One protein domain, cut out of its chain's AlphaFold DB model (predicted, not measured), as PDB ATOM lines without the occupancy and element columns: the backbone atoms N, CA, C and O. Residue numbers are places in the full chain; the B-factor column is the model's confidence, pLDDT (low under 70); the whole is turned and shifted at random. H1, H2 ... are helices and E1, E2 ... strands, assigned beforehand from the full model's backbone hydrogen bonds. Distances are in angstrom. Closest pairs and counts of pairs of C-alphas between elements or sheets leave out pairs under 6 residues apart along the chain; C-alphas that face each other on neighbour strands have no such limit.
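What this domain is: This is residues 19 to 179 of the 179 residues of an uncharacterized protein of Diploscapter pachys (UniProt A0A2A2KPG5). At the core, look for a small parallel sheet, E1 E2 E3, with H1 and H2 covering one face and H3 packed on residues 69 to 74 of H2. Away from these helices lies a second, twisted sheet, in which the hairpin E5 E6 is joined by short E4; long loops, residues 119 to 133 and 137 to 157, run far out from the centre. The 161 printed residues hold three named helices and six named strands, along the chain E1 H1 E2 H2 E3 H3 E4 E5 E6; the second sheet, order E4 E5 E6, is mixed. The class is mixed, helices and strands, with 79 of the 161 residues in named elements, under half. The whole is compact, with a radius of gyration of the C-alphas of 16.0 A and spans of 38 by 38 by 32 A.

How they stand to each other: Start at E2, residues 54 to 58, the inner strand between E1, residues 19 to 22, and E3, residues 90 to 92. N 20 and O 55, across E1 and E2, are within hydrogen-bond range at 2.9 A, and across E2 and E3 the atoms N 91 and O 56 are within it at 2.8 A. H1, residues 32 to 48, runs along E1 at a height over the sheet of 8.4 A. On the same face, H2, residues 69 to 83, runs along E2 at 10.5 A: two layers, helices on one face of a sheet. E1, H1, E2 and E2, H2, E3 are strand-helix-strand units, parallel neighbour strands with a helix between, and both crossovers are right-handed. H1 and H2 touch at a steep tilt of 44 degrees, the closest C-alphas being those of Ala 36 and Val 76, 5.1 A. H3, residues 103 to 118, touches H2, the closest C-alphas being those of Ala 70 and Met 113, 4.5 A, and only grazes the sheet with residues 110 to 117. Every O i to N i+4 pair is within hydrogen-bond range in H1 and H3; in H2 9 of 11 are. In the second sheet, E5, residues 158 to 166, is parallel to E4, residues 134 to 136, with N 135 and O 158 2.8 A apart. E5 forms an antiparallel hairpin with E6, residues 172 to 178, with N 159 and O 177 2.8 A apart. E5 bends by 62 degrees at residue 161. E1 and E6 are near each other; E3 and E4 are only just apart, at 8.1 A.

Where its parts are: Find C-alpha 19 at (-46.139, 37.847, -50.941), where E1 begins. H1 spans 24.6 A, H2 22.3 A, H3 21.6 A, E5 20.2 A and E6 19.0 A. E6 ends at C-alpha 178, (-36.867, 40.432, -57.700).

The domain as a whole: The C-alphas of Asp 124 and Cys 169 are the two farthest apart, 44.6 A. The printed part has no cut, and the links H3 to E4 and E4 to E5 are long. Confidence is under 70 at residues 19 to 40, 96 to 98, 116 to 130 and 151.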
ATOM      1  N   ILE A  19     -46.408  37.326 -52.264       56.34
ATOM      2  CA  ILE A  19     -46.139  37.847 -50.941       56.34
ATOM      3  C   ILE A  19     -47.467  38.137 -50.268       56.34
ATOM      4  O   ILE A  19     -48.328  38.847 -50.796       56.34
ATOM      5  N   LEU A  20     -47.653  37.510 -49.117       50.72
ATOM      6  CA  LEU A  20     -48.935  37.428 -48.450       50.72
ATOM      7  C   LEU A  20     -48.997  38.451 -47.322       50.72
ATOM      8  O   LEU A  20     -48.237  38.402 -46.352       50.72
ATOM      9  N   LYS A  21     -49.939  39.383 -47.463       48.34
ATOM     10  CA  LYS A  21     -50.156  40.469 -46.514       48.34
ATOM     11  C   LYS A  21     -50.818  39.978 -45.241       48.34
ATOM     12  O   LYS A  21     -51.974  39.559 -45.254       48.34
ATOM     13  N   THR A  22     -50.114  40.136 -44.121       47.47
ATOM     14  CA  THR A  22     -50.751  40.191 -42.804       47.47
ATOM     15  C   THR A  22     -50.982  41.658 -42.451       47.47
ATOM     16  O   THR A  22     -50.142  42.350 -41.889       47.47
ATOM     17  N   THR A  23     -52.141  42.193 -42.837       41.53
ATOM     18  CA  THR A  23     -52.594  43.522 -42.394       41.53
ATOM     19  C   THR A  23     -52.904  43.549 -40.899       41.53
ATOM     20  O   THR A  23     -53.993  43.148 -40.496       41.53
ATOM     21  N   ALA A  24     -52.039  44.135 -40.076       43.59
ATOM     22  CA  ALA A  24     -52.455  44.699 -38.788       43.59
ATOM     23  C   ALA A  24     -52.848  46.182 -38.983       43.59
ATOM     24  O   ALA A  24     -52.224  47.087 -38.444       43.59
ATOM     25  N   GLY A  25     -53.853  46.456 -39.827       34.19
ATOM     26  CA  GLY A  25     -54.212  47.816 -40.258       34.19
ATOM     27  C   GLY A  25     -55.666  48.224 -39.974       34.19
ATOM     28  O   GLY A  25     -56.599  47.696 -40.571       34.19
ATOM     29  N   ARG A  26     -55.821  49.208 -39.075       35.38
ATOM     30  CA  ARG A  26     -56.951  50.122 -38.749       35.38
ATOM     31  C   ARG A  26     -58.378  49.628 -38.468       35.38
ATOM     32  O   ARG A  26     -59.107  50.389 -37.834       35.38
ATOM     33  N   THR A  27     -58.824  48.430 -38.840       34.59
ATOM     34  CA  THR A  27     -60.191  47.993 -38.435       34.59
ATOM     35  C   THR A  27     -60.410  46.483 -38.354       34.59
ATOM     36  O   THR A  27     -61.443  46.048 -37.849       34.59
ATOM     37  N   MET A  28     -59.454  45.653 -38.778       35.62
ATOM     38  CA  MET A  28     -59.608  44.200 -38.682       35.62
ATOM     39  C   MET A  28     -59.078  43.662 -37.352       35.62
ATOM     40  O   MET A  28     -57.879  43.582 -37.125       35.62
ATOM     41  N   LEU A  29     -60.039  43.325 -36.486       33.91
ATOM     42  CA  LEU A  29     -59.997  42.335 -35.406       33.91
ATOM     43  C   LEU A  29     -58.672  42.216 -34.638       33.91
ATOM     44  O   LEU A  29     -57.803  41.435 -34.995       33.91
ATOM     45  N   ARG A  30     -58.621  42.970 -33.533       43.81
ATOM     46  CA  ARG A  30     -58.161  42.716 -32.140       43.81
ATOM     47  C   ARG A  30     -57.416  41.417 -31.739       43.81
ATOM     48  O   ARG A  30     -57.262  41.179 -30.546       43.81
ATOM     49  N   SER A  31     -56.943  40.566 -32.639       48.94
ATOM     50  CA  SER A  31     -56.201  39.356 -32.295       48.94
ATOM     51  C   SER A  31     -55.203  39.010 -33.394       48.94
ATOM     52  O   SER A  31     -55.586  38.592 -34.488       48.94
ATOM     53  N   SER A  32     -53.911  39.114 -33.070       52.06
ATOM     54  CA  SER A  32     -52.775  38.699 -33.908       52.06
ATOM     55  C   SER A  32     -52.919  37.266 -34.464       52.06
ATOM     56  O   SER A  32     -52.308  36.915 -35.468       52.06
ATOM     57  N   ILE A  33     -53.780  36.444 -33.850       50.88
ATOM     58  CA  ILE A  33     -54.056  35.047 -34.205       50.88
ATOM     59  C   ILE A  33     -54.841  34.904 -35.520       50.88
ATOM     60  O   ILE A  33     -54.522  34.026 -36.323       50.88
ATOM     61  N   ILE A  34     -55.870  35.731 -35.754       52.72
ATOM     62  CA  ILE A  34     -56.728  35.622 -36.956       52.72
ATOM     63  C   ILE A  34     -55.924  35.987 -38.203       52.72
ATOM     64  O   ILE A  34     -56.038  35.354 -39.252       52.72
ATOM     65  N   LEU A  35     -55.061  36.984 -38.061       57.94
ATOM     66  CA  LEU A  35     -54.259  37.496 -39.151       57.94
ATOM     67  C   LEU A  35     -53.114  36.542 -39.534       57.94
ATOM     68  O   LEU A  35     -52.898  36.270 -40.715       57.94
ATOM     69  N   ALA A  36     -52.446  35.954 -38.540       59.78
ATOM     70  CA  ALA A  36     -51.435  34.926 -38.767       59.78
ATOM     71  C   ALA A  36     -52.028  33.631 -39.365       59.78
ATOM     72  O   ALA A  36     -51.344  32.899 -40.080       59.78
ATOM     73  N   LEU A  37     -53.313  33.342 -39.112       58.28
ATOM     74  CA  LEU A  37     -54.016  32.219 -39.738       58.28
ATOM     75  C   LEU A  37     -54.228  32.441 -41.244       58.28
ATOM     76  O   LEU A  37     -54.021  31.509 -42.018       58.28
ATOM     77  N   ALA A  38     -54.597  33.655 -41.666       66.94
ATOM     78  CA  ALA A  38     -54.777  33.981 -43.083       66.94
ATOM     79  C   ALA A  38     -53.468  33.839 -43.877       66.94
ATOM     80  O   ALA A  38     -53.479  33.301 -44.988       66.94
ATOM     81  N   LEU A  39     -52.340  34.237 -43.274       66.44
ATOM     82  CA  LEU A  39     -51.012  33.983 -43.834       66.44
ATOM     83  C   LEU A  39     -50.759  32.495 -44.023       66.44
ATOM     84  O   LEU A  39     -50.443  32.069 -45.125       66.44
ATOM     85  N   ALA A  40     -50.918  31.709 -42.956       67.62
ATOM     86  CA  ALA A  40     -50.638  30.280 -42.985       67.62
ATOM     87  C   ALA A  40     -51.462  29.544 -44.055       67.62
ATOM     88  O   ALA A  40     -50.920  28.733 -44.807       67.62
ATOM     89  N   VAL A  41     -52.759  29.856 -44.158       71.44
ATOM     90  CA  VAL A  41     -53.657  29.274 -45.170       71.44
ATOM     91  C   VAL A  41     -53.221  29.663 -46.580       71.44
ATOM     92  O   VAL A  41     -53.130  28.802 -47.459       71.44
ATOM     93  N   SER A  42     -52.918  30.941 -46.800       75.12
ATOM     94  CA  SER A  42     -52.535  31.431 -48.125       75.12
ATOM     95  C   SER A  42     -51.170  30.888 -48.546       75.12
ATOM     96  O   SER A  42     -50.991  30.507 -49.699       75.12
ATOM     97  N   ALA A  43     -50.236  30.766 -47.600       72.69
ATOM     98  CA  ALA A  43     -48.897  30.261 -47.861       72.69
ATOM     99  C   ALA A  43     -48.935  28.781 -48.238       72.69
ATOM    100  O   ALA A  43     -48.375  28.382 -49.259       72.69
ATOM    101  N   LYS A  44     -49.691  27.980 -47.477       75.69
ATOM    102  CA  LYS A  44     -49.934  26.576 -47.814       75.69
ATOM    103  C   LYS A  44     -50.562  26.436 -49.205       75.69
ATOM    104  O   LYS A  44     -50.100  25.624 -49.994       75.69
ATOM    105  N   THR A  45     -51.570  27.254 -49.513       78.62
ATOM    106  CA  THR A  45     -52.250  27.219 -50.820       78.62
ATOM    107  C   THR A  45     -51.308  27.583 -51.970       78.62
ATOM    108  O   THR A  45     -51.368  26.951 -53.019       78.62
ATOM    109  N   GLY A  46     -50.419  28.562 -51.775       75.50
ATOM    110  CA  GLY A  46     -49.413  28.940 -52.771       75.50
ATOM    111  C   GLY A  46     -48.443  27.799 -53.075       75.50
ATOM    112  O   GLY A  46     -48.265  27.436 -54.236       75.50
ATOM    113  N   PHE A  47     -47.887  27.170 -52.036       74.94
ATOM    114  CA  PHE A  47     -47.013  26.007 -52.211       74.94
ATOM    115  C   PHE A  47     -47.745  24.805 -52.830       74.94
ATOM    116  O   PHE A  47     -47.207  24.174 -53.738       74.94
ATOM    117  N   ASP A  48     -48.983  24.515 -52.410       81.69
ATOM    118  CA  ASP A  48     -49.812  23.455 -53.010       81.69
ATOM    119  C   ASP A  48     -50.119  23.740 -54.499       81.69
ATOM    120  O   ASP A  48     -50.276  22.810 -55.291       81.69
ATOM    121  N   ALA A  49     -50.173  25.017 -54.897       78.19
ATOM    122  CA  ALA A  49     -50.331  25.463 -56.285       78.19
ATOM    123  C   ALA A  49     -49.013  25.467 -57.092       78.19
ATOM    124  O   ALA A  49     -49.015  25.849 -58.264       78.19
ATOM    125  N   GLY A  50     -47.900  25.033 -56.491       80.75
ATOM    126  CA  GLY A  50     -46.595  24.924 -57.141       80.75
ATOM    127  C   GLY A  50     -45.758  26.203 -57.125       80.75
ATOM    128  O   GLY A  50     -44.757  26.270 -57.836       80.75
ATOM    129  N   TRP A  51     -46.131  27.218 -56.340       77.00
ATOM    130  CA  TRP A  51     -45.278  28.390 -56.149       77.00
ATOM    131  C   TRP A  51     -44.079  28.027 -55.276       77.00
ATOM    132  O   TRP A  51     -44.228  27.440 -54.207       77.00
ATOM    133  N   THR A  52     -42.887  28.379 -55.741       78.25
ATOM    134  CA  THR A  52     -41.622  28.144 -55.031       78.25
ATOM    135  C   THR A  52     -41.191  29.350 -54.204       78.25
ATOM    136  O   THR A  52     -40.416  29.204 -53.259       78.25
ATOM    137  N   ASP A  53     -41.723  30.529 -54.529       75.38
ATOM    138  CA  ASP A  53     -41.360  31.787 -53.896       75.38
ATOM    139  C   ASP A  53     -42.555  32.412 -53.167       75.38
ATOM    140  O   ASP A  53     -43.328  33.188 -53.730       75.38
ATOM    141  N   VAL A  54     -42.751  31.993 -51.915       75.94
ATOM    142  CA  VAL A  54     -43.870  32.429 -51.073       75.94
ATOM    143  C   VAL A  54     -43.328  33.039 -49.793       75.94
ATOM    144  O   VAL A  54     -42.761  32.338 -48.954       75.94
ATOM    145  N   ASP A  55     -43.571  34.334 -49.623       77.75
ATOM    146  CA  ASP A  55     -43.167  35.097 -48.446       77.75
ATOM    147  C   ASP A  55     -44.381  35.578 -47.650       77.75
ATOM    148  O   ASP A  55     -45.479  35.783 -48.178       77.75
ATOM    149  N   GLY A  56     -44.173  35.800 -46.357       76.00
ATOM    150  CA  GLY A  56     -45.105  36.515 -45.495       76.00
ATOM    151  C   GLY A  56     -44.528  37.853 -45.069       76.00
ATOM    152  O   GLY A  56     -43.324  38.072 -45.129       76.00
ATOM    153  N   TYR A  57     -45.371  38.745 -44.573       73.94
ATOM    154  CA  TYR A  57     -44.883  39.929 -43.881       73.94
ATOM    155  C   TYR A  57     -45.764  40.281 -42.696       73.94
ATOM    156  O   TYR A  57     -46.950  39.962 -42.713       73.94
ATOM    157  N   VAL A  58     -45.199  40.968 -41.707       79.56
ATOM    158  CA  VAL A  58     -45.882  41.540 -40.545       79.56
ATOM    159  C   VAL A  58     -45.947  43.047 -40.701       79.56
ATOM    160  O   VAL A  58     -44.915  43.698 -40.838       79.56
ATOM    161  N   PHE A  59     -47.154  43.602 -40.649       83.06
ATOM    162  CA  PHE A  59     -47.350  45.039 -40.500       83.06
ATOM    163  C   PHE A  59     -47.325  45.396 -39.006       83.06
ATOM    164  O   PHE A  59     -48.231  44.966 -38.288       83.06
ATOM    165  N   PRO A  60     -46.322  46.127 -38.486       82.38
ATOM    166  CA  PRO A  60     -46.226  46.387 -37.054       82.38
ATOM    167  C   PRO A  60     -47.379  47.252 -36.540       82.38
ATOM    168  O   PRO A  60     -47.667  48.331 -37.065       82.38
ATOM    169  N   CYS A  61     -48.022  46.803 -35.465       87.12
ATOM    170  CA  CYS A  61     -49.028  47.591 -34.775       87.12
ATOM    171  C   CYS A  61     -48.402  48.396 -33.630       87.12
ATOM    172  O   CYS A  61     -47.920  47.826 -32.653       87.12
ATOM    173  N   LEU A  62     -48.485  49.724 -33.715       84.75
ATOM    174  CA  LEU A  62     -47.910  50.646 -32.725       84.75
ATOM    175  C   LEU A  62     -48.913  51.108 -31.651       84.75
ATOM    176  O   LEU A  62     -48.564  51.874 -30.758       84.75
ATOM    177  N   SER A  63     -50.181  50.694 -31.744       86.50
ATOM    178  CA  SER A  63     -51.211  51.085 -30.774       86.50
ATOM    179  C   SER A  63     -50.943  50.461 -29.403       86.50
ATOM    180  O   SER A  63     -50.544  49.304 -29.315       86.50
ATOM    181  N   SER A  64     -51.268  51.178 -28.325       83.50
ATOM    182  CA  SER A  64     -51.155  50.670 -26.948       83.50
ATOM    183  C   SER A  64     -52.008  49.426 -26.666       83.50
ATOM    184  O   SER A  64     -51.737  48.708 -25.709       83.50
ATOM    185  N   GLY A  65     -53.033  49.161 -27.484       85.56
ATOM    186  CA  GLY A  65     -53.844  47.944 -27.400       85.56
ATOM    187  C   GLY A  65     -53.252  46.731 -28.127       85.56
ATOM    188  O   GLY A  65     -53.865  45.665 -28.108       85.56
ATOM    189  N   CYS A  66     -52.113  46.884 -28.802       87.12
ATOM    190  CA  CYS A  66     -51.437  45.801 -29.502       87.12
ATOM    191  C   CYS A  66     -50.414  45.096 -28.610       87.12
ATOM    192  O   CYS A  66     -49.981  45.616 -27.585       87.12
ATOM    193  N   ALA A  67     -50.048  43.876 -29.004       86.81
ATOM    194  CA  ALA A  67     -49.026  43.111 -28.307       86.81
ATOM    195  C   ALA A  67     -47.673  43.842 -28.342       86.81
ATOM    196  O   ALA A  67     -47.408  44.634 -29.252       86.81
ATOM    197  N   ALA A  68     -46.804  43.531 -27.379       89.19
ATOM    198  CA  ALA A  68     -45.420  43.993 -27.398       89.19
ATOM    199  C   ALA A  68     -44.736  43.622 -28.735       89.19
ATOM    200  O   ALA A  68     -45.113  42.609 -29.333       89.19
ATOM    201  N   PRO A  69     -43.747  44.405 -29.209       85.31
ATOM    202  CA  PRO A  69     -43.168  44.243 -30.546       85.31
ATOM    203  C   PRO A  69     -42.721  42.805 -30.850       85.31
ATOM    204  O   PRO A  69     -43.125  42.242 -31.864       85.31
ATOM    205  N   ALA A  70     -41.971  42.187 -29.930       83.94
ATOM    206  CA  ALA A  70     -41.520  40.798 -30.028       83.94
ATOM    207  C   ALA A  70     -42.699  39.829 -30.232       83.94
ATOM    208  O   ALA A  70     -42.782  39.118 -31.233       83.94
ATOM    209  N   ASN A  71     -43.699  39.902 -29.353       85.12
ATOM    210  CA  ASN A  71     -44.871  39.028 -29.379       85.12
ATOM    211  C   ASN A  71     -45.688  39.140 -30.682       85.12
ATOM    212  O   ASN A  71     -46.413  38.206 -31.031       85.12
ATOM    213  N   GLN A  72     -45.614  40.267 -31.404       84.00
ATOM    214  CA  GLN A  72     -46.275  40.395 -32.710       84.00
ATOM    215  C   GLN A  72     -45.659  39.448 -33.742       84.00
ATOM    216  O   GLN A  72     -46.395  38.818 -34.502       84.00
ATOM    217  N   VAL A  73     -44.332  39.308 -33.741       78.75
ATOM    218  CA  VAL A  73     -43.634  38.383 -34.638       78.75
ATOM    219  C   VAL A  73     -43.727  36.950 -34.132       78.75
ATOM    220  O   VAL A  73     -44.033  36.044 -34.909       78.75
ATOM    221  N   GLU A  74     -43.550  36.747 -32.824       80.00
ATOM    222  CA  GLU A  74     -43.652  35.432 -32.188       80.00
ATOM    223  C   GLU A  74     -44.988  34.750 -32.529       80.00
ATOM    224  O   GLU A  74     -45.024  33.587 -32.940       80.00
ATOM    225  N   ALA A  75     -46.097  35.495 -32.453       81.88
ATOM    226  CA  ALA A  75     -47.423  34.990 -32.794       81.88
ATOM    227  C   ALA A  75     -47.515  34.494 -34.248       81.88
ATOM    228  O   ALA A  75     -48.143  33.464 -34.511       81.88
ATOM    229  N   VAL A  76     -46.879  35.196 -35.189       78.75
ATOM    230  CA  VAL A  76     -46.855  34.819 -36.609       78.75
ATOM    231  C   VAL A  76     -46.036  33.547 -36.809       78.75
ATOM    232  O   VAL A  76     -46.522  32.593 -37.421       78.75
ATOM    233  N   ILE A  77     -44.840  33.483 -36.224       78.81
ATOM    234  CA  ILE A  77     -43.957  32.315 -36.317       78.81
ATOM    235  C   ILE A  77     -44.594  31.077 -35.675       78.81
ATOM    236  O   ILE A  77     -44.636  30.009 -36.291       78.81
ATOM    237  N   ASN A  78     -45.148  31.206 -34.469       80.94
ATOM    238  CA  ASN A  78     -45.838  30.111 -33.784       80.94
ATOM    239  C   ASN A  78     -47.046  29.618 -34.588       80.94
ATOM    240  O   ASN A  78     -47.344  28.416 -34.618       80.94
ATOM    241  N   LYS A  79     -47.729  30.516 -35.305       79.62
ATOM    242  CA  LYS A  79     -48.841  30.122 -36.165       79.62
ATOM    243  C   LYS A  79     -48.389  29.362 -37.409       79.62
ATOM    244  O   LYS A  79     -48.982  28.328 -37.718       79.62
ATOM    245  N   LEU A  80     -47.336  29.817 -38.084       76.44
ATOM    246  CA  LEU A  80     -46.738  29.087 -39.209       76.44
ATOM    247  C   LEU A  80     -46.303  27.680 -38.769       76.44
ATOM    248  O   LEU A  80     -46.721  26.689 -39.366       76.44
ATOM    249  N   LYS A  81     -45.592  27.580 -37.637       82.44
ATOM    250  CA  LYS A  81     -45.162  26.300 -37.047       82.44
ATOM    251  C   LYS A  81     -46.337  25.371 -36.738       82.44
ATOM    252  O   LYS A  81     -46.345  24.228 -37.180       82.44
ATOM    253  N   SER A  82     -47.345  25.855 -36.009       80.25
ATOM    254  CA  SER A  82     -48.494  25.027 -35.593       80.25
ATOM    255  C   SER A  82     -49.372  24.552 -36.752       80.25
ATOM    256  O   SER A  82     -50.066  23.548 -36.621       80.25
ATOM    257  N   THR A  83     -49.354  25.258 -37.883       79.56
ATOM    258  CA  THR A  83     -50.111  24.889 -39.089       79.56
ATOM    259  C   THR A  83     -49.294  24.070 -40.089       79.56
ATOM    260  O   THR A  83     -49.858  23.569 -41.058       79.56
ATOM    261  N   GLY A  84     -47.979  23.940 -39.881       78.75
ATOM    262  CA  GLY A  84     -47.062  23.351 -40.859       78.75
ATOM    263  C   GLY A  84     -46.886  24.197 -42.125       78.75
ATOM    264  O   GLY A  84     -46.326  23.707 -43.108       78.75
ATOM    265  N   ALA A  85     -47.368  25.444 -42.126       77.19
ATOM    266  CA  ALA A  85     -47.182  26.365 -43.235       77.19
ATOM    267  C   ALA A  85     -45.717  26.812 -43.309       77.19
ATOM    268  O   ALA A  85     -45.063  27.046 -42.290       77.19
ATOM    269  N   LYS A  86     -45.211  26.941 -44.533       76.06
ATOM    270  CA  LYS A  86     -43.859  27.420 -44.824       76.06
ATOM    271  C   LYS A  86     -43.948  28.777 -45.507       76.06
ATOM    272  O   LYS A  86     -44.955  29.064 -46.144       76.06
ATOM    273  N   VAL A  87     -42.903  29.577 -45.361       75.38
ATOM    274  CA  VAL A  87     -42.608  30.793 -46.133       75.38
ATOM    275  C   VAL A  87     -41.088  30.870 -46.280       75.38
ATOM    276  O   VAL A  87     -40.386  30.306 -45.434       75.38
ATOM    277  N   ASN A  88     -40.575  31.539 -47.314       73.00
ATOM    278  CA  ASN A  88     -39.127  31.731 -47.456       73.00
ATOM    279  C   ASN A  88     -38.652  32.846 -46.517       73.00
ATOM    280  O   ASN A  88     -37.704  32.647 -45.755       73.00
ATOM    281  N   TYR A  89     -39.371  33.970 -46.496       77.62
ATOM    282  CA  TYR A  89     -39.124  35.090 -45.594       77.62
ATOM    283  C   TYR A  89     -40.388  35.545 -44.858       77.62
ATOM    284  O   TYR A  89     -41.510  35.438 -45.358       77.62
ATOM    285  N   VAL A  90     -40.186  36.092 -43.656       77.62
ATOM    286  CA  VAL A  90     -41.165  36.936 -42.961       77.62
ATOM    287  C   VAL A  90     -40.605  38.354 -42.913       77.62
ATOM    288  O   VAL A  90     -39.650  38.620 -42.188       77.62
ATOM    289  N   TRP A  91     -41.186  39.256 -43.700       79.31
ATOM    290  CA  TRP A  91     -40.770  40.656 -43.799       79.31
ATOM    291  C   TRP A  91     -41.414  41.526 -42.712       79.31
ATOM    292  O   TRP A  91     -42.517  41.238 -42.256       79.31
ATOM    293  N   LEU A  92     -40.764  42.624 -42.321       79.25
ATOM    294  CA  LEU A  92     -41.383  43.681 -41.512       79.25
ATOM    295  C   LEU A  92     -41.757  44.853 -42.428       79.25
ATOM    296  O   LEU A  92     -40.887  45.443 -43.061       79.25
ATOM    297  N   ASP A  93     -43.047  45.179 -42.501       80.62
ATOM    298  CA  ASP A  93     -43.585  46.231 -43.374       80.62
ATOM    299  C   ASP A  93     -43.538  47.596 -42.662       80.62
ATOM    300  O   ASP A  93     -44.386  47.926 -41.827       80.62
ATOM    301  N   ILE A  94     -42.475  48.363 -42.922       77.56
ATOM    302  CA  ILE A  94     -42.178  49.639 -42.257       77.56
ATOM    303  C   ILE A  94     -42.604  50.812 -43.154       77.56
ATOM    304  O   ILE A  94     -41.815  51.343 -43.933       77.56
ATOM    305  N   GLU A  95     -43.857  51.254 -43.023       74.94
ATOM    306  CA  GLU A  95     -44.400  52.353 -43.837       74.94
ATOM    307  C   GLU A  95     -44.234  53.732 -43.174       74.94
ATOM    308  O   GLU A  95     -44.838  53.995 -42.137       74.94
ATOM    309  N   ILE A  96     -43.496  54.662 -43.796       64.69
ATOM    310  CA  ILE A  96     -43.144  55.986 -43.226       64.69
ATOM    311  C   ILE A  96     -44.318  56.761 -42.594       64.69
ATOM    312  O   ILE A  96     -44.142  57.420 -41.573       64.69
ATOM    313  N   TYR A  97     -45.528  56.660 -43.152       68.31
ATOM    314  CA  TYR A  97     -46.712  57.385 -42.671       68.31
ATOM    315  C   TYR A  97     -47.403  56.739 -41.462       68.31
ATOM    316  O   TYR A  97     -48.340  57.316 -40.907       68.31
ATOM    317  N   HIS A  98     -46.977  55.540 -41.062       68.44
ATOM    318  CA  HIS A  98     -47.547  54.805 -39.937       68.44
ATOM    319  C   HIS A  98     -46.740  54.963 -38.641       68.44
ATOM    320  O   HIS A  98     -47.242  54.631 -37.569       68.44
ATOM    321  N   TRP A  99     -45.520  55.499 -38.722       75.31
ATOM    322  CA  TRP A  99     -44.609  55.627 -37.589       75.31
ATOM    323  C   TRP A  99     -44.579  57.059 -37.035       75.31
ATOM    324  O   TRP A  99     -44.655  58.020 -37.801       75.31
ATOM    325  N   PRO A 100     -44.470  57.239 -35.705       76.75
ATOM    326  CA  PRO A 100     -44.353  58.561 -35.104       76.75
ATOM    327  C   PRO A 100     -42.998  59.206 -35.429       76.75
ATOM    328  O   PRO A 100     -42.044  58.540 -35.820       76.75
ATOM    329  N   ALA A 101     -42.882  60.516 -35.202       78.00
ATOM    330  CA  ALA A 101     -41.639  61.257 -35.434       78.00
ATOM    331  C   ALA A 101     -40.497  60.897 -34.456       78.00
ATOM    332  O   ALA A 101     -39.358  61.311 -34.659       78.00
ATOM    333  N   ASP A 102     -40.767  60.134 -33.390       77.88
ATOM    334  CA  ASP A 102     -39.736  59.683 -32.455       77.88
ATOM    335  C   ASP A 102     -38.921  58.532 -33.057       77.88
ATOM    336  O   ASP A 102     -39.227  57.347 -32.913       77.88
ATOM    337  N   HIS A 103     -37.832  58.892 -33.730       75.19
ATOM    338  CA  HIS A 103     -36.968  57.922 -34.391       75.19
ATOM    339  C   HIS A 103     -36.251  56.988 -33.403       75.19
ATOM    340  O   HIS A 103     -35.854  55.890 -33.796       75.19
ATOM    341  N   THR A 104     -36.058  57.389 -32.143       78.44
ATOM    342  CA  THR A 104     -35.437  56.521 -31.132       78.44
ATOM    343  C   THR A 104     -36.421  55.450 -30.688       78.44
ATOM    344  O   THR A 104     -36.064  54.273 -30.682       78.44
ATOM    345  N   HIS A 105     -37.669  55.832 -30.413       80.19
ATOM    346  CA  HIS A 105     -38.742  54.877 -30.154       80.19
ATOM    347  C   HIS A 105     -38.913  53.894 -31.320       80.19
ATOM    348  O   HIS A 105     -38.925  52.685 -31.098       80.19
ATOM    349  N   ASN A 106     -38.958  54.395 -32.559       78.69
ATOM    350  CA  ASN A 106     -39.143  53.557 -33.746       78.69
ATOM    351  C   ASN A 106     -38.025  52.525 -33.898       78.69
ATOM    352  O   ASN A 106     -38.293  51.341 -34.095       78.69
ATOM    353  N   ARG A 107     -36.766  52.961 -33.751       77.75
ATOM    354  CA  ARG A 107     -35.615  52.053 -33.787       77.75
ATOM    355  C   ARG A 107     -35.709  51.000 -32.696       77.75
ATOM    356  O   ARG A 107     -35.523  49.831 -33.004       77.75
ATOM    357  N   ASN A 108     -36.041  51.377 -31.464       82.12
ATOM    358  CA  ASN A 108     -36.165  50.425 -30.358       82.12
ATOM    359  C   ASN A 108     -37.306  49.422 -30.588       82.12
ATOM    360  O   ASN A 108     -37.168  48.246 -30.259       82.12
ATOM    361  N   PHE A 109     -38.413  49.859 -31.187       85.50
ATOM    362  CA  PHE A 109     -39.533  48.986 -31.530       85.50
ATOM    363  C   PHE A 109     -39.131  47.963 -32.597       85.50
ATOM    364  O   PHE A 109     -39.331  46.767 -32.403       85.50
ATOM    365  N   ILE A 110     -38.522  48.420 -33.698       79.62
ATOM    366  CA  ILE A 110     -38.049  47.547 -34.785       79.62
ATOM    367  C   ILE A 110     -36.970  46.595 -34.262       79.62
ATOM    368  O   ILE A 110     -37.042  45.402 -34.528       79.62
ATOM    369  N   THR A 111     -36.039  47.099 -33.444       81.44
ATOM    370  CA  THR A 111     -35.037  46.291 -32.728       81.44
ATOM    371  C   THR A 111     -35.699  45.154 -31.968       81.44
ATOM    372  O   THR A 111     -35.300  44.012 -32.112       81.44
ATOM    373  N   ALA A 112     -36.738  45.438 -31.180       83.31
ATOM    374  CA  ALA A 112     -37.408  44.411 -30.393       83.31
ATOM    375  C   ALA A 112     -38.131  43.367 -31.263       83.31
ATOM    376  O   ALA A 112     -38.173  42.200 -30.885       83.31
ATOM    377  N   MET A 113     -38.678  43.755 -32.423       80.81
ATOM    378  CA  MET A 113     -39.257  42.799 -33.377       80.81
ATOM    379  C   MET A 113     -38.186  41.925 -34.029       80.81
ATOM    380  O   MET A 113     -38.368  40.715 -34.123       80.81
ATOM    381  N   VAL A 114     -37.083  42.530 -34.481       75.50
ATOM    382  CA  VAL A 114     -35.994  41.798 -35.137       75.50
ATOM    383  C   VAL A 114     -35.278  40.902 -34.133       75.50
ATOM    384  O   VAL A 114     -35.114  39.729 -34.423       75.50
ATOM    385  N   ASN A 115     -34.981  41.375 -32.921       71.44
ATOM    386  CA  ASN A 115     -34.349  40.576 -31.869       71.44
ATOM    387  C   ASN A 115     -35.158  39.323 -31.496       71.44
ATOM    388  O   ASN A 115     -34.570  38.313 -31.128       71.44
ATOM    389  N   GLU A 116     -36.491  39.358 -31.587       62.56
ATOM    390  CA  GLU A 116     -37.322  38.162 -31.386       62.56
ATOM    391  C   GLU A 116     -37.128  37.136 -32.513       62.56
ATOM    392  O   GLU A 116     -37.123  35.929 -32.276       62.56
ATOM    393  N   ILE A 117     -36.905  37.608 -33.742       54.88
ATOM    394  CA  ILE A 117     -36.510  36.757 -34.873       54.88
ATOM    395  C   ILE A 117     -35.062  36.267 -34.683       54.88
ATOM    396  O   ILE A 117     -34.777  35.095 -34.929       54.88
ATOM    397  N   GLU A 118     -34.160  37.117 -34.178       51.09
ATOM    398  CA  GLU A 118     -32.745  36.794 -33.919       51.09
ATOM    399  C   GLU A 118     -32.533  35.881 -32.697       51.09
ATOM    400  O   GLU A 118     -31.563  35.131 -32.627       51.09
ATOM    401  N   SER A 119     -33.481  35.837 -31.759       39.59
ATOM    402  CA  SER A 119     -33.538  34.841 -30.674       39.59
ATOM    403  C   SER A 119     -33.633  33.400 -31.215       39.59
ATOM    404  O   SER A 119     -33.265  32.437 -30.541       39.59
ATOM    405  N   ILE A 120     -34.061  33.242 -32.475       38.88
ATOM    406  CA  ILE A 120     -34.161  31.958 -33.180       38.88
ATOM    407  C   ILE A 120     -32.997  31.744 -34.172       38.88
ATOM    408  O   ILE A 120     -32.707  30.596 -34.515       38.88
ATOM    409  N   VAL A 121     -32.266  32.790 -34.578       31.84
ATOM    410  CA  VAL A 121     -31.033  32.705 -35.385       31.84
ATOM    411  C   VAL A 121     -30.038  33.803 -34.965       31.84
ATOM    412  O   VAL A 121     -30.298  34.982 -35.145       31.84
ATOM    413  N   GLY A 122     -28.915  33.383 -34.368       27.88
ATOM    414  CA  GLY A 122     -28.019  34.194 -33.531       27.88
ATOM    415  C   GLY A 122     -27.349  35.449 -34.128       27.88
ATOM    416  O   GLY A 122     -27.247  35.636 -35.334       27.88
ATOM    417  N   LEU A 123     -26.861  36.255 -33.177       35.72
ATOM    418  CA  LEU A 123     -26.586  37.702 -33.147       35.72
ATOM    419  C   LEU A 123     -25.299  38.201 -33.847       35.72
ATOM    420  O   LEU A 123     -24.305  37.483 -33.895       35.72
ATOM    421  N   ASP A 124     -25.300  39.478 -34.284       38.38
ATOM    422  CA  ASP A 124     -24.492  40.591 -33.711       38.38
ATOM    423  C   ASP A 124     -24.637  41.899 -34.548       38.38
ATOM    424  O   ASP A 124     -24.350  41.959 -35.746       38.38
ATOM    425  N   TRP A 125     -25.114  42.987 -33.925       43.62
ATOM    426  CA  TRP A 125     -25.662  44.179 -34.603       43.62
ATOM    427  C   TRP A 125     -24.607  45.188 -35.125       43.62
ATOM    428  O   TRP A 125     -23.940  45.894 -34.366       43.62
ATOM    429  N   LYS A 126     -24.618  45.391 -36.455       51.56
ATOM    430  CA  LYS A 126     -24.605  46.676 -37.206       51.56
ATOM    431  C   LYS A 126     -25.815  46.570 -38.145       51.56
ATOM    432  O   LYS A 126     -25.798  45.617 -38.908       51.56
ATOM    433  N   PRO A 127     -26.828  47.457 -38.108       54.28
ATOM    434  CA  PRO A 127     -28.283  47.185 -37.998       54.28
ATOM    435  C   PRO A 127     -28.948  46.369 -39.128       54.28
ATOM    436  O   PRO A 127     -30.013  46.734 -39.601       54.28
ATOM    437  N   TYR A 128     -28.359  45.257 -39.553       61.31
ATOM    438  CA  TYR A 128     -28.880  44.320 -40.548       61.31
ATOM    439  C   TYR A 128     -28.698  44.651 -42.044       61.31
ATOM    440  O   TYR A 128     -29.531  44.231 -42.843       61.31
ATOM    441  N   PRO A 129     -27.587  45.268 -42.505       59.06
ATOM    442  CA  PRO A 129     -27.316  45.368 -43.943       59.06
ATOM    443  C   PRO A 129     -27.130  43.989 -44.603       59.06
ATOM    444  O   PRO A 129     -27.120  43.880 -45.825       59.06
ATOM    445  N   HIS A 130     -26.958  42.937 -43.794       65.94
ATOM    446  CA  HIS A 130     -26.928  41.543 -44.223       65.94
ATOM    447  C   HIS A 130     -28.327  40.937 -44.422       65.94
ATOM    448  O   HIS A 130     -28.439  39.911 -45.090       65.94
ATOM    449  N   LEU A 131     -29.382  41.525 -43.842       75.19
ATOM    450  CA  LEU A 131     -30.750  41.089 -44.108       75.19
ATOM    451  C   LEU A 131     -31.181  41.577 -45.492       75.19
ATOM    452  O   LEU A 131     -30.743  42.644 -45.933       75.19
ATOM    453  N   PRO A 132     -32.043  40.825 -46.190       84.12
ATOM    454  CA  PRO A 132     -32.547  41.259 -47.478       84.12
ATOM    455  C   PRO A 132     -33.393  42.529 -47.307       84.12
ATOM    456  O   PRO A 132     -34.101  42.693 -46.314       84.12
ATOM    457  N   LEU A 133     -33.318  43.436 -48.283       81.31
ATOM    458  CA  LEU A 133     -34.109  44.666 -48.298       81.31
ATOM    459  C   LEU A 133     -35.190  44.571 -49.367       81.31
ATOM    460  O   LEU A 133     -34.898  44.382 -50.550       81.31
ATOM    461  N   TRP A 134     -36.435  44.782 -48.951       84.62
ATOM    462  CA  TRP A 134     -37.539  45.044 -49.858       84.62
ATOM    463  C   TRP A 134     -37.797  46.546 -49.905       84.62
ATOM    464  O   TRP A 134     -38.300  47.156 -48.963       84.62
ATOM    465  N   TRP A 135     -37.387  47.159 -51.006       86.00
ATOM    466  CA  TRP A 135     -37.458  48.594 -51.206       86.00
ATOM    467  C   TRP A 135     -38.757  48.974 -51.920       86.00
ATOM    468  O   TRP A 135     -38.990  48.568 -53.057       86.00
ATOM    469  N   ALA A 136     -39.610  49.764 -51.270       84.50
ATOM    470  CA  ALA A 136     -40.825  50.291 -51.880       84.50
ATOM    471  C   ALA A 136     -40.562  51.652 -52.537       84.50
ATOM    472  O   ALA A 136     -40.233  52.636 -51.871       84.50
ATOM    473  N   ASN A 137     -40.721  51.717 -53.858       84.44
ATOM    474  CA  ASN A 137     -40.636  52.960 -54.616       84.44
ATOM    475  C   ASN A 137     -41.519  52.858 -55.860       84.44
ATOM    476  O   ASN A 137     -41.138  52.225 -56.840       84.44
ATOM    477  N   TYR A 138     -42.699  53.480 -55.822       86.69
ATOM    478  CA  TYR A 138     -43.729  53.345 -56.862       86.69
ATOM    479  C   TYR A 138     -43.436  54.192 -58.104       86.69
ATOM    480  O   TYR A 138     -44.193  55.091 -58.463       86.69
ATOM    481  N   ASN A 139     -42.304  53.922 -58.742       88.00
ATOM    482  CA  ASN A 139     -41.836  54.618 -59.937       88.00
ATOM    483  C   ASN A 139     -42.375  54.007 -61.246       88.00
ATOM    484  O   ASN A 139     -42.195  54.603 -62.304       88.00
ATOM    485  N   GLY A 140     -43.048  52.851 -61.187       91.50
ATOM    486  CA  GLY A 140     -43.592  52.154 -62.355       91.50
ATOM    487  C   GLY A 140     -42.557  51.422 -63.219       91.50
ATOM    488  O   GLY A 140     -42.944  50.813 -64.216       91.50
ATOM    489  N   GLU A 141     -41.281  51.446 -62.842       92.44
ATOM    490  CA  GLU A 141     -40.157  50.858 -63.571       92.44
ATOM    491  C   GLU A 141     -39.634  49.632 -62.808       92.44
ATOM    492  O   GLU A 141     -39.400  49.692 -61.605       92.44
ATOM    493  N   GLN A 142     -39.456  48.504 -63.498       93.06
ATOM    494  CA  GLN A 142     -38.776  47.343 -62.919       93.06
ATOM    495  C   GLN A 142     -37.271  47.606 -62.872       93.06
ATOM    496  O   GLN A 142     -36.727  48.110 -63.851       93.06
ATOM    497  N   GLY A 143     -36.612  47.203 -61.787       92.12
ATOM    498  CA  GLY A 143     -35.160  47.288 -61.653       92.12
ATOM    499  C   GLY A 143     -34.731  47.928 -60.338       92.12
ATOM    500  O   GLY A 143     -35.502  48.013 -59.388       92.12
ATOM    501  N   PHE A 144     -33.472  48.349 -60.255       93.69
ATOM    502  CA  PHE A 144     -32.899  48.986 -59.058       93.69
ATOM    503  C   PHE A 144     -32.163  50.292 -59.379       93.69
ATOM    504  O   PHE A 144     -31.456  50.832 -58.534       93.69
ATOM    505  N   GLU A 145     -32.322  50.824 -60.589       92.50
ATOM    506  CA  GLU A 145     -31.572  51.963 -61.134       92.50
ATOM    507  C   GLU A 145     -31.776  53.244 -60.317       92.50
ATOM    508  O   GLU A 145     -30.913  54.116 -60.283       92.50
ATOM    509  N   ARG A 146     -32.932  53.359 -59.656       89.19
ATOM    510  CA  ARG A 146     -33.305  54.505 -58.817       89.19
ATOM    511  C   ARG A 146     -33.014  54.290 -57.332       89.19
ATOM    512  O   ARG A 146     -33.343  55.160 -56.525       89.19
ATOM    513  N   TYR A 147     -32.436  53.149 -56.961       87.06
ATOM    514  CA  TYR A 147     -32.057  52.884 -55.583       87.06
ATOM    515  C   TYR A 147     -30.882  53.777 -55.176       87.06
ATOM    516  O   TYR A 147     -29.901  53.914 -55.907       87.06
ATOM    517  N   GLN A 148     -30.983  54.375 -53.994       83.06
ATOM    518  CA  GLN A 148     -29.878  55.061 -53.339       83.06
ATOM    519  C   GLN A 148     -29.580  54.321 -52.045       83.06
ATOM    520  O   GLN A 148     -30.506  53.996 -51.303       83.06
ATOM    521  N   GLU A 149     -28.304  54.051 -51.786       83.19
ATOM    522  CA  GLU A 149     -27.879  53.319 -50.596       83.19
ATOM    523  C   GLU A 149     -28.303  54.056 -49.324       83.19
ATOM    524  O   GLU A 149     -28.071  55.258 -49.155       83.19
ATOM    525  N   PHE A 150     -28.917  53.325 -48.400       75.19
ATOM    526  CA  PHE A 150     -29.276  53.837 -47.083       75.19
ATOM    527  C   PHE A 150     -29.245  52.708 -46.059       75.19
ATOM    528  O   PHE A 150     -29.329  51.533 -46.406       75.19
ATOM    529  N   GLY A 151     -29.116  53.052 -44.775       67.75
ATOM    530  CA  GLY A 151     -29.190  52.065 -43.687       67.75
ATOM    531  C   GLY A 151     -28.117  50.966 -43.732       67.75
ATOM    532  O   GLY A 151     -28.210  50.007 -42.977       67.75
ATOM    533  N   GLY A 152     -27.100  51.107 -44.588       70.25
ATOM    534  CA  GLY A 152     -26.062  50.104 -44.829       70.25
ATOM    535  C   GLY A 152     -26.377  49.100 -45.944       70.25
ATOM    536  O   GLY A 152     -25.505  48.300 -46.273       70.25
ATOM    537  N   TRP A 153     -27.566  49.137 -46.553       76.94
ATOM    538  CA  TRP A 153     -27.876  48.316 -47.722       76.94
ATOM    539  C   TRP A 153     -27.265  48.931 -48.982       76.94
ATOM    540  O   TRP A 153     -27.617  50.039 -49.380       76.94
ATOM    541  N   ALA A 154     -26.359  48.187 -49.615       88.44
ATOM    542  CA  ALA A 154     -25.778  48.568 -50.903       88.44
ATOM    543  C   ALA A 154     -26.721  48.252 -52.079       88.44
ATOM    544  O   ALA A 154     -26.684  48.897 -53.124       88.44
ATOM    545  N   LYS A 155     -27.585  47.240 -51.923       88.06
ATOM    546  CA  LYS A 155     -28.540  46.821 -52.952       88.06
ATOM    547  C   LYS A 155     -29.782  46.174 -52.323       88.06
ATOM    548  O   LYS A 155     -29.628  45.377 -51.395       88.06
ATOM    549  N   PRO A 156     -30.993  46.455 -52.831       86.56
ATOM    550  CA  PRO A 156     -32.200  45.740 -52.443       86.56
ATOM    551  C   PRO A 156     -32.262  44.329 -53.046       86.56
ATOM    552  O   PRO A 156     -31.684  44.040 -54.095       86.56
ATOM    553  N   THR A 157     -33.010  43.454 -52.380       88.75
ATOM    554  CA  THR A 157     -33.366  42.111 -52.859       88.75
ATOM    555  C   THR A 157     -34.647  42.154 -53.692       88.75
ATOM    556  O   THR A 157     -34.752  41.462 -54.702       88.75
ATOM    557  N   ILE A 158     -35.611  42.986 -53.280       87.44
ATOM    558  CA  ILE A 158     -36.907  43.158 -53.944       87.44
ATOM    559  C   ILE A 158     -37.203  44.654 -54.086       87.44
ATOM    560  O   ILE A 158     -36.920  45.439 -53.180       87.44
ATOM    561  N   HIS A 159     -37.804  45.057 -55.203       89.31
ATOM    562  CA  HIS A 159     -38.327  46.402 -55.434       89.31
ATOM    563  C   HIS A 159     -39.835  46.353 -55.685       89.31
ATOM    564  O   HIS A 159     -40.280  45.801 -56.689       89.31
ATOM    565  N   GLN A 160     -40.629  46.947 -54.793       86.81
ATOM    566  CA  GLN A 160     -42.058  47.168 -55.036       86.81
ATOM    567  C   GLN A 160     -42.221  48.421 -55.898       86.81
ATOM    568  O   GLN A 160     -42.151  49.547 -55.395       86.81
ATOM    569  N   TYR A 161     -42.408  48.226 -57.203       88.75
ATOM    570  CA  TYR A 161     -42.399  49.312 -58.188       88.75
ATOM    571  C   TYR A 161     -43.790  49.854 -58.523       88.75
ATOM    572  O   TYR A 161     -43.912  50.937 -59.103       88.75
ATOM    573  N   LYS A 162     -44.854  49.121 -58.172       88.88
ATOM    574  CA  LYS A 162     -46.235  49.541 -58.431       88.88
ATOM    575  C   LYS A 162     -47.214  48.925 -57.435       88.88
ATOM    576  O   LYS A 162     -47.339  47.709 -57.368       88.88
ATOM    577  N   GLY A 163     -47.956  49.766 -56.721       87.38
ATOM    578  CA  GLY A 163     -49.046  49.322 -55.852       87.38
ATOM    579  C   GLY A 163     -50.374  49.121 -56.592       87.38
ATOM    580  O   GLY A 163     -50.555  49.629 -57.702       87.38
ATOM    581  N   THR A 164     -51.309  48.415 -55.952       85.50
ATOM    582  CA  THR A 164     -52.741  48.320 -56.310       85.50
ATOM    583  C   THR A 164     -52.985  48.128 -57.810       85.50
ATOM    584  O   THR A 164     -53.489  48.998 -58.522       85.50
ATOM    585  N   THR A 165     -52.604  46.958 -58.307       85.38
ATOM    586  CA  THR A 165     -52.838  46.533 -59.686       85.38
ATOM    587  C   THR A 165     -53.910  45.450 -59.723       85.38
ATOM    588  O   THR A 165     -53.873  44.495 -58.949       85.38
ATOM    589  N   ALA A 166     -54.870  45.591 -60.637       88.38
ATOM    590  CA  ALA A 166     -55.865  44.556 -60.883       88.38
ATOM    591  C   ALA A 166     -55.186  43.314 -61.477       88.38
ATOM    592  O   ALA A 166     -54.595  43.365 -62.557       88.38
ATOM    593  N   GLY A 167     -55.274  42.211 -60.747       78.75
ATOM    594  CA  GLY A 167     -54.795  40.903 -61.150       78.75
ATOM    595  C   GLY A 167     -55.887  40.026 -61.767       78.75
ATOM    596  O   GLY A 167     -57.058  40.415 -61.844       78.75
ATOM    597  N   PRO A 168     -55.526  38.807 -62.202       77.75
ATOM    598  CA  PRO A 168     -56.500  37.809 -62.627       77.75
ATOM    599  C   PRO A 168     -57.451  37.439 -61.479       77.75
ATOM    600  O   PRO A 168     -57.121  37.590 -60.307       77.75
ATOM    601  N   CYS A 169     -58.642  36.937 -61.808       83.31
ATOM    602  CA  CYS A 169     -59.628  36.490 -60.811       83.31
ATOM    603  C   CYS A 169     -60.022  37.571 -59.782       83.31
ATOM    604  O   CYS A 169     -60.315  37.251 -58.632       83.31
ATOM    605  N   SER A 170     -60.025  38.846 -60.191       82.25
ATOM    606  CA  SER A 170     -60.417  39.993 -59.356       82.25
ATOM    607  C   SER A 170     -59.556  40.206 -58.105       82.25
ATOM    608  O   SER A 170     -59.975  40.913 -57.189       82.25
ATOM    609  N   VAL A 171     -58.347  39.638 -58.061       76.94
ATOM    610  CA  VAL A 171     -57.401  39.923 -56.977       76.94
ATOM    611  C   VAL A 171     -56.764  41.297 -57.187       76.94
ATOM    612  O   VAL A 171     -56.503  41.703 -58.317       76.94
ATOM    613  N   SER A 172     -56.493  42.014 -56.101       79.44
ATOM    614  CA  SER A 172     -55.629  43.198 -56.121       79.44
ATOM    615  C   SER A 172     -54.225  42.773 -55.710       79.44
ATOM    616  O   SER A 172     -54.073  42.077 -54.707       79.44
ATOM    617  N   MET A 173     -53.215  43.182 -56.471       82.06
ATOM    618  CA  MET A 173     -51.816  42.819 -56.238       82.06
ATOM    619  C   MET A 173     -50.899  44.036 -56.317       82.06
ATOM    620  O   MET A 173     -51.114  44.934 -57.131       82.06
ATOM    621  N   ASP A 174     -49.850  44.033 -55.504       84.69
ATOM    622  CA  ASP A 174     -48.713  44.932 -55.674       84.69
ATOM    623  C   ASP A 174     -47.654  44.219 -56.519       84.69
ATOM    624  O   ASP A 174     -47.402  43.024 -56.340       84.69
ATOM    625  N   LEU A 175     -47.052  44.935 -57.467       85.25
ATOM    626  CA  LEU A 175     -46.062  44.378 -58.378       85.25
ATOM    627  C   LEU A 175     -44.650  44.627 -57.860       85.25
ATOM    628  O   LEU A 175     -44.291  45.745 -57.476       85.25
ATOM    629  N   ASN A 176     -43.850  43.567 -57.920       87.62
ATOM    630  CA  ASN A 176     -42.488  43.539 -57.420       87.62
ATOM    631  C   ASN A 176     -41.515  43.089 -58.507       87.62
ATOM    632  O   ASN A 176     -41.857  42.267 -59.358       87.62
ATOM    633  N   TYR A 177     -40.306  43.631 -58.460       88.38
ATOM    634  CA  TYR A 177     -39.148  43.151 -59.194       88.38
ATOM    635  C   TYR A 177     -38.203  42.469 -58.201       88.38
ATOM    636  O   TYR A 177     -37.847  43.061 -57.182       88.38
ATOM    637  N   LYS A 178     -37.824  41.223 -58.482       84.88
ATOM    638  CA  LYS A 178     -36.867  40.432 -57.700       84.88
ATOM    639  C   LYS A 178     -35.743  40.012 -58.646       84.88
ATOM    640  O   LYS A 178     -36.030  39.652 -59.787       84.88
ATOM    641  N   ALA A 179     -34.499  40.159 -58.201       74.81
ATOM    642  CA  ALA A 179     -33.307  39.841 -58.990       74.81
ATOM    643  C   ALA A 179     -32.758  38.447 -58.697       74.81
ATOM    644  O   ALA A 179     -33.062  37.919 -57.604       74.81
TER     645      ALA A 179